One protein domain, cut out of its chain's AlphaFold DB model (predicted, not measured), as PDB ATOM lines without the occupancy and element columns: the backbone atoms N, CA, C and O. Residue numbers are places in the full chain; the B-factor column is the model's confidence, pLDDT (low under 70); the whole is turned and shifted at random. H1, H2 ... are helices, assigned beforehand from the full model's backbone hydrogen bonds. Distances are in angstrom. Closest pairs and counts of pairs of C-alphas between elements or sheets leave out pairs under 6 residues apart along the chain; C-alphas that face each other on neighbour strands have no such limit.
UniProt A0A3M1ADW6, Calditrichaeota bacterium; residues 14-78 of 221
ATOM      1  N   PRO A  14     161.282  81.623 145.070       79.00
ATOM      2  CA  PRO A  14     162.740  81.640 145.162       79.00
ATOM      3  C   PRO A  14     163.295  80.839 146.344       79.00
ATOM      4  O   PRO A  14     164.230  80.055 146.169       79.00
ATOM      5  N   PHE A  15     162.732  81.003 147.544       83.25
ATOM      6  CA  PHE A  15     163.175  80.255 148.719       83.25
ATOM      7  C   PHE A  15     162.899  78.756 148.584       83.25
ATOM      8  O   PHE A  15     163.806  77.955 148.814       83.25
ATOM      9  N   MET A  16     161.706  78.377 148.124       81.25
ATOM     10  CA  MET A  16     161.346  76.980 147.876       81.25
ATOM     11  C   MET A  16     162.338  76.293 146.923       81.25
ATOM     12  O   MET A  16     162.813  75.196 147.216       81.25
ATOM     13  N   LEU A  17     162.694  76.938 145.806       75.38
ATOM     14  CA  LEU A  17     163.632  76.375 144.826       75.38
ATOM     15  C   LEU A  17     165.041  76.171 145.405       75.38
ATOM     16  O   LEU A  17     165.701  75.192 145.053       75.38
ATOM     17  N   ARG A  18     165.493  77.052 146.314       77.31
ATOM     18  CA  ARG A  18     166.778  76.894 147.022       77.31
ATOM     19  C   ARG A  18     166.767  75.701 147.973       77.31
ATOM     20  O   ARG A  18     167.732  74.943 148.004       77.31
ATOM     21  N   VAL A  19     165.686  75.536 148.737       78.75
ATOM     22  CA  VAL A  19     165.563  74.465 149.739       78.75
ATOM     23  C   VAL A  19     165.421  73.101 149.072       78.75
ATOM     24  O   VAL A  19     166.088  72.150 149.467       78.75
ATOM     25  N   LEU A  20     164.602  73.004 148.022       71.44
ATOM     26  CA  LEU A  20     164.321  71.730 147.369       71.44
ATOM     27  C   LEU A  20     165.482  71.191 146.525       71.44
ATOM     28  O   LEU A  20     165.326  70.097 146.006       71.44
ATOM     29  N   LYS A  21     166.612  71.905 146.362       62.59
ATOM     30  CA  LYS A  21     167.804  71.474 145.586       62.59
ATOM     31  C   LYS A  21     167.433  70.656 144.342       62.59
ATOM     32  O   LYS A  21     167.854  69.512 144.171       62.59
ATOM     33  N   ILE A  22     166.538  71.205 143.520       60.88
ATOM     34  CA  ILE A  22     166.009  70.499 142.352       60.88
ATOM     35  C   ILE A  22     167.198  70.184 141.423       60.88
ATOM     36  O   ILE A  22     167.981  71.093 141.152       60.88
ATOM     37  N   PRO A  23     167.379  68.936 140.942       54.38
ATOM     38  CA  PRO A  23     168.523  68.584 140.102       54.38
ATOM     39  C   PRO A  23     168.658  69.526 138.907       54.38
ATOM     40  O   PRO A  23     167.650  69.905 138.303       54.38
ATOM     41  N   VAL A  24     169.894  69.867 138.530       51.25
ATOM     42  CA  VAL A  24     170.179  70.809 137.432       51.25
ATOM     43  C   VAL A  24     169.509  70.366 136.128       51.25
ATOM     44  O   VAL A  24     169.006  71.194 135.388       51.25
ATOM     45  N   GLU A  25     169.360  69.065 135.893       49.72
ATOM     46  CA  GLU A  25     168.632  68.500 134.745       49.72
ATOM     47  C   GLU A  25     167.138  68.889 134.690       49.72
ATOM     48  O   GLU A  25     166.545  68.915 133.614       49.72
ATOM     49  N   LYS A  26     166.517  69.205 135.837       49.94
ATOM     50  CA  LYS A  26     165.155  69.764 135.946       49.94
ATOM     51  C   LYS A  26     165.152  71.309 135.991       49.94
ATOM     52  O   LYS A  26     164.106  71.899 135.733       49.94
ATOM     53  N   LEU A  27     166.283  71.958 136.306       48.91
ATOM     54  CA  LEU A  27     166.437  73.422 136.436       48.91
ATOM     55  C   LEU A  27     167.124  74.119 135.245       48.91
ATOM     56  O   LEU A  27     167.054  75.342 135.156       48.91
ATOM     57  N   ALA A  28     167.804  73.388 134.357       47.09
ATOM     58  CA  ALA A  28     168.630  73.943 133.275       47.09
ATOM     59  C   ALA A  28     167.826  74.820 132.301       47.09
ATOM     60  O   ALA A  28     168.372  75.688 131.622       47.09
ATOM     61  N   ASP A  29     166.509  74.656 132.292       47.75
ATOM     62  CA  ASP A  29     165.608  75.621 131.705       47.75
ATOM     63  C   ASP A  29     165.388  76.795 132.678       47.75
ATOM     64  O   ASP A  29     164.701  76.658 133.687       47.75
ATOM     65  N   LYS A  30     165.793  78.018 132.300       47.38
ATOM     66  CA  LYS A  30     165.256  79.279 132.883       47.38
ATOM     67  C   LYS A  30     163.713  79.352 132.832       47.38
ATOM     68  O   LYS A  30     163.104  80.252 133.405       47.38
ATOM     69  N   LYS A  31     163.075  78.405 132.136       50.88
ATOM     70  CA  LYS A  31     161.637  78.152 132.132       50.88
ATOM     71  C   LYS A  31     161.149  77.417 133.382       50.88
ATOM     72  O   LYS A  31     159.951  77.413 133.574       50.88
ATOM     73  N   ALA A  32     161.988  76.819 134.228       51.38
ATOM     74  CA  ALA A  32     161.544  76.035 135.382       51.38
ATOM     75  C   ALA A  32     160.889  76.906 136.469       51.38
ATOM     76  O   ALA A  32     159.769  76.611 136.874       51.38
ATOM     77  N   SER A  33     161.512  78.020 136.879       53.38
ATOM     78  CA  SER A  33     160.898  78.967 137.828       53.38
ATOM     79  C   SER A  33     159.619  79.585 137.260       53.38
ATOM     80  O   SER A  33     158.566  79.505 137.888       53.38
ATOM     81  N   ARG A  34     159.672  80.080 136.014       55.91
ATOM     82  CA  ARG A  34     158.490  80.597 135.302       55.91
ATOM     83  C   ARG A  34     157.404  79.535 135.123       55.91
ATOM     84  O   ARG A  34     156.233  79.843 135.266       55.91
ATOM     85  N   SER A  35     157.762  78.283 134.849       61.16
ATOM     86  CA  SER A  35     156.817  77.175 134.678       61.16
ATOM     87  C   SER A  35     156.175  76.770 135.998       61.16
ATOM     88  O   SER A  35     155.037  76.313 135.974       61.16
ATOM     89  N   VAL A  36     156.876  76.884 137.128       63.00
ATOM     90  CA  VAL A  36     156.297  76.636 138.454       63.00
ATOM     91  C   VAL A  36     155.331  77.767 138.809       63.00
ATOM     92  O   VAL A  36     154.179  77.493 139.128       63.00
ATOM     93  N   GLU A  37     155.741  79.025 138.634       66.38
ATOM     94  CA  GLU A  37     154.887  80.209 138.848       66.38
ATOM     95  C   GLU A  37     153.672  80.276 137.906       66.38
ATOM     96  O   GLU A  37     152.666  80.910 138.228       66.38
ATOM     97  N   GLN A  38     153.752  79.645 136.731       68.31
ATOM     98  CA  GLN A  38     152.646  79.532 135.775       68.31
ATOM     99  C   GLN A  38     151.680  78.384 136.090       68.31
ATOM    100  O   GLN A  38     150.544  78.417 135.627       68.31
ATOM    101  N   ARG A  39     152.116  77.357 136.831       74.50
ATOM    102  CA  ARG A  39     151.303  76.167 137.151       74.50
ATOM    103  C   ARG A  39     150.730  76.185 138.559       74.50
ATOM    104  O   ARG A  39     149.803  75.436 138.841       74.50
ATOM    105  N   ILE A  40     151.313  76.991 139.437       82.50
ATOM    106  CA  ILE A  40     150.924  77.102 140.834       82.50
ATOM    107  C   ILE A  40     150.402  78.512 141.074       82.50
ATOM    108  O   ILE A  40     151.000  79.501 140.648       82.50
ATOM    109  N   THR A  41     149.293  78.591 141.795       89.25
ATOM    110  CA  THR A  41     148.787  79.845 142.338       89.25
ATOM    111  C   THR A  41     148.647  79.748 143.851       89.25
ATOM    112  O   THR A  41     148.769  78.667 144.434       89.25
ATOM    113  N   THR A  42     148.437  80.892 144.488       93.00
ATOM    114  CA  THR A  42     148.240  81.019 145.930       93.00
ATOM    115  C   THR A  42     146.933  81.742 146.202       93.00
ATOM    116  O   THR A  42     146.449  82.507 145.367       93.00
ATOM    117  N   ILE A  43     146.365  81.544 147.390       94.25
ATOM    118  CA  ILE A  43     145.131  82.236 147.783       94.25
ATOM    119  C   ILE A  43     145.336  83.755 147.723       94.25
ATOM    120  O   ILE A  43     144.502  84.470 147.171       94.25
ATOM    121  N   CYS A  44     146.465  84.257 148.232       94.31
ATOM    122  CA  CYS A  44     146.778  85.685 148.182       94.31
ATOM    123  C   CYS A  44     146.816  86.236 146.746       94.31
ATOM    124  O   CYS A  44     146.373  87.361 146.510       94.31
ATOM    125  N   ARG A  45     147.321  85.449 145.784       91.50
ATOM    126  CA  ARG A  45     147.386  85.834 144.369       91.50
ATOM    127  C   ARG A  45     146.003  85.880 143.728       91.50
ATOM    128  O   ARG A  45     145.689  86.873 143.083       91.50
ATOM    129  N   GLU A  46     145.186  84.851 143.936       94.06
ATOM    130  CA  GLU A  46     143.842  84.768 143.347       94.06
ATOM    131  C   GLU A  46     142.881  85.809 143.932       94.06
ATOM    132  O   GLU A  46     142.062  86.376 143.215       94.06
ATOM    133  N   VAL A  47     142.997  86.114 145.229       94.00
ATOM    134  CA  VAL A  47     142.162  87.142 145.875       94.00
ATOM    135  C   VAL A  47     142.717  88.559 145.646       94.00
ATOM    136  O   VAL A  47     142.021  89.544 145.881       94.00
ATOM    137  N   GLY A  48     143.967  88.694 145.191       94.56
ATOM    138  CA  GLY A  48     144.603  89.988 144.922       94.56
ATOM    139  C   GLY A  48     144.971  90.791 146.176       94.56
ATOM    140  O   GLY A  48     145.213  91.995 146.095       94.56
ATOM    141  N   ARG A  49     145.014  90.152 147.352       94.44
ATOM    142  CA  ARG A  49     145.415  90.777 148.623       94.44
ATOM    143  C   ARG A  49     146.056  89.760 149.555       94.44
ATOM    144  O   ARG A  49     145.797  88.565 149.456       94.44
ATOM    145  N   LYS A  50     146.827  90.246 150.527       94.06
ATOM    146  CA  LYS A  50     147.358  89.389 151.593       94.06
ATOM    147  C   LYS A  50     146.230  88.893 152.501       94.06
ATOM    148  O   LYS A  50     145.392  89.681 152.946       94.06
ATOM    149  N   ILE A  51     146.249  87.596 152.785       94.56
ATOM    150  CA  ILE A  51     145.345  86.911 153.711       94.56
ATOM    151  C   ILE A  51     146.201  86.180 154.743       94.56
ATOM    152  O   ILE A  51     147.218  85.578 154.399       94.56
ATOM    153  N   SER A  52     145.816  86.254 156.017       94.81
ATOM    154  CA  SER A  52     146.532  85.541 157.074       94.81
ATOM    155  C   SER A  52     146.165  84.054 157.109       94.81
ATOM    156  O   SER A  52     145.074  83.649 156.703       94.81
ATOM    157  N   LEU A  53     147.062  83.223 157.651       93.69
ATOM    158  CA  LEU A  53     146.791  81.794 157.845       93.69
ATOM    159  C   LEU A  53     145.541  81.556 158.704       93.69
ATOM    160  O   LEU A  53     144.755  80.665 158.396       93.69
ATOM    161  N   ASP A  54     145.329  82.364 159.744       94.81
ATOM    162  CA  ASP A  54     144.170  82.222 160.632       94.81
ATOM    163  C   ASP A  54     142.855  82.563 159.933       94.81
ATOM    164  O   ASP A  54     141.866  81.857 160.118       94.81
ATOM    165  N   GLN A  55     142.857  83.575 159.058       95.06
ATOM    166  CA  GLN A  55     141.698  83.881 158.218       95.06
ATOM    167  C   GLN A  55     141.346  82.696 157.314       95.06
ATOM    168  O   GLN A  55     140.176  82.325 157.224       95.06
ATOM    169  N   VAL A  56     142.345  82.067 156.687       95.69
ATOM    170  CA  VAL A  56     142.118  80.878 155.850       95.69
ATOM    171  C   VAL A  56     141.592  79.711 156.686       95.69
ATOM    172  O   VAL A  56     140.599  79.104 156.301       95.69
ATOM    173  N   ARG A  57     142.198  79.417 157.846       94.12
ATOM    174  CA  ARG A  57     141.744  78.342 158.752       94.12
ATOM    175  C   ARG A  57     140.287  78.528 159.163       94.12
ATOM    176  O   ARG A  57     139.511  77.580 159.080       94.12
ATOM    177  N   GLN A  58     139.917  79.744 159.562       94.88
ATOM    178  CA  GLN A  58     138.551  80.060 159.967       94.88
ATOM    179  C   GLN A  58     137.569  79.943 158.798       94.88
ATOM    180  O   GLN A  58     136.503  79.360 158.961       94.88
ATOM    181  N   THR A  59     137.949  80.432 157.615       95.19
ATOM    182  CA  THR A  59     137.111  80.345 156.407       95.19
ATOM    183  C   THR A  59     136.877  78.890 156.003       95.19
ATOM    184  O   THR A  59     135.755  78.505 155.696       95.19
ATOM    185  N   VAL A  60     137.919  78.050 156.043       94.69
ATOM    186  CA  VAL A  60     137.797  76.614 155.751       94.69
ATOM    187  C   VAL A  60     136.910  75.926 156.790       94.69
ATOM    188  O   VAL A  60     136.019  75.179 156.407       94.69
ATOM    189  N   LYS A  61     137.102  76.204 158.087       94.94
ATOM    190  CA  LYS A  61     136.234  75.681 159.155       94.94
ATOM    191  C   LYS A  61     134.763  76.001 158.871       94.94
ATOM    192  O   LYS A  61     133.956  75.081 158.821       94.94
ATOM    193  N   GLN A  62     134.452  77.272 158.613       96.00
ATOM    194  CA  GLN A  62     133.093  77.739 158.315       96.00
ATOM    195  C   GLN A  62     132.508  77.067 157.071       96.00
ATOM    196  O   GLN A  62     131.393  76.561 157.123       96.00
ATOM    197  N   ALA A  63     133.278  76.968 155.985       95.88
ATOM    198  CA  ALA A  63     132.823  76.310 154.762       95.88
ATOM    199  C   ALA A  63     132.454  74.832 154.991       95.88
ATOM    200  O   ALA A  63     131.480  74.342 154.424       95.88
ATOM    201  N   PHE A  64     133.206  74.118 155.835       95.75
ATOM    202  CA  PHE A  64     132.873  72.741 156.207       95.75
ATOM    203  C   PHE A  64     131.634  72.672 157.112       95.75
ATOM    204  O   PHE A  64     130.790  71.805 156.898       95.75
ATOM    205  N   GLU A  65     131.499  73.571 158.089       96.75
ATOM    206  CA  GLU A  65     130.314  73.654 158.960       96.75
ATOM    207  C   GLU A  65     129.039  73.886 158.145       96.75
ATOM    208  O   GLU A  65     128.061  73.157 158.304       96.75
ATOM    209  N   GLU A  66     129.079  74.826 157.201       97.50
ATOM    210  CA  GLU A  66     127.974  75.129 156.290       97.50
ATOM    211  C   GLU A  66     127.677  73.966 155.336       97.50
ATOM    212  O   GLU A  66     126.523  73.577 155.172       97.50
ATOM    213  N   PHE A  67     128.697  73.378 154.710       97.56
ATOM    214  CA  PHE A  67     128.487  72.313 153.728       97.56
ATOM    215  C   PHE A  67     127.932  71.033 154.364       97.56
ATOM    216  O   PHE A  67     127.036  70.400 153.807       97.56
ATOM    217  N   PHE A  68     128.451  70.651 155.534       96.88
ATOM    218  CA  PHE A  68     128.042  69.430 156.231       96.88
ATOM    219  C   PHE A  68     126.912  69.647 157.244       96.88
ATOM    220  O   PHE A  68     126.402  68.662 157.770       96.88
ATOM    221  N   GLN A  69     126.506  70.897 157.500       97.06
ATOM    222  CA  GLN A  69     125.502  71.259 158.510       97.06
ATOM    223  C   GLN A  69     125.892  70.762 159.914       97.06
ATOM    224  O   GLN A  69     125.095  70.162 160.636       97.06
ATOM    225  N   ILE A  70     127.151  70.996 160.285       96.50
ATOM    226  CA  ILE A  70     127.734  70.602 161.576       96.50
ATOM    227  C   ILE A  70     128.337  71.809 162.288       96.50
ATOM    228  O   ILE A  70     128.641  72.815 161.659       96.50
ATOM    229  N   ASN A  71     128.585  71.671 163.590       94.25
ATOM    230  CA  ASN A  71     129.396  72.614 164.356       94.25
ATOM    231  C   ASN A  71     130.640  71.892 164.875       94.25
ATOM    232  O   ASN A  71     130.524  70.840 165.506       94.25
ATOM    233  N   PHE A  72     131.826  72.443 164.624       94.12
ATOM    234  CA  PHE A  72     133.055  71.908 165.199       94.12
ATOM    235  C   PHE A  72     133.221  72.374 166.642       94.12
ATOM    236  O   PHE A  72     133.145  73.568 166.939       94.12
ATOM    237  N   GLU A  73     133.557  71.434 167.517       91.38
ATOM    238  CA  GLU A  73     133.935  71.721 168.895       91.38
ATOM    239  C   GLU A  73     135.454  71.820 169.022       91.38
ATOM    240  O   GLU A  73     136.200  70.912 168.644       91.38
ATOM    241  N   THR A  74     135.927  72.929 169.585       89.00
ATOM    242  CA  THR A  74     137.340  73.074 169.936       89.00
ATOM    243  C   THR A  74     137.597  72.355 171.251       89.00
ATOM    244  O   THR A  74     137.055  72.730 172.289       89.00
ATOM    245  N   ARG A  75     138.480  71.357 171.221       93.56
ATOM    246  CA  ARG A  75     138.934  70.632 172.406       93.56
ATOM    247  C   ARG A  75     140.427  70.847 172.619       93.56
ATOM    248  O   ARG A  75     141.227  70.695 171.699       93.56
ATOM    249  N   SER A  76     140.795  71.138 173.862       93.25
ATOM    250  CA  SER A  76     142.188  71.100 174.298       93.25
ATOM    251  C   SER A  76     142.650  69.659 174.493       93.25
ATOM    252  O   SER A  76     141.908  68.828 175.014       93.25
ATOM    253  N   TRP A  77     143.899  69.384 174.128       94.25
ATOM    254  CA  TRP A  77     144.554  68.117 174.443       94.25
ATOM    255  C   TRP A  77     144.670  67.928 175.959       94.25
ATOM    256  O   TRP A  77     145.075  68.852 176.670       94.25
ATOM    257  N   SER A  78     144.342  66.729 176.429       96.50
ATOM    258  CA  SER A  78     144.652  66.261 177.780       96.50
ATOM    259  C   SER A  78     146.158  66.064 177.966       96.50
ATOM    260  O   SER A  78     146.912  65.967 176.996       96.50
TER     261      SER A  78
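What this domain is: This is residues 14 to 78 of the 221 residues of a protein of Calditrichaeota bacterium (UniProt A0A3M1ADW6). Picture an open, strung-out chain of helices in which no two touch: the short H1, H2 and H3 make a loose curl at one end, the short H4 lies on the way, and the long H5 lies towards the other end, with residues 73 to 78 sticking out as a tail. The printed part has 65 residues with five named helices, H1 to H5 in chain order, and no named strand; its class is all helix. It is extended, with a radius of gyration of the C-alphas of 18.4 A and spans of 50 by 34 by 21 A.

Where its parts are: Find C-alpha 14 at (162.740, 81.640, 145.162), where H1 begins; it runs to residue 19. Next come H2, residues 24 to 27, and H3, residues 31 to 39, which is 11.7 A long from first to last C-alpha. H4 holds residues 43 to 47. From C-alpha 53 at (146.791, 81.794, 157.845), H5 runs 22.5 A to C-alpha 68 at (128.042, 69.430, 156.231).

How they stand to each other: Look first at H1 and H3, which are close but not clearly touching: their closest C-alphas, those of Leu 17 and Ser 33, are 7.9 A apart. Their lines are about perpendicular, only just, at 72 degrees. H2 and H3 are also close but not clearly touching, with the closest C-alphas, Lys 26 and Ala 32, at 7.3 A. H1 and H2 are apart, and so are H3 and H4, and H4 and H5. In H1, H3, H4 and H5 every O i to N i+4 pair is within hydrogen-bond range; H2 is too short for such a pair.

The domain as a whole: The C-alphas of Asp 29 and Ser 78, the two farthest apart, are 51.5 A from each other. The printed part has no cut, and its four links between helices are tight. Residues 37 to 42, 45 to 50 and 73 to 78 stand free. The model's pLDDT is under 70 at residues 21 to 38.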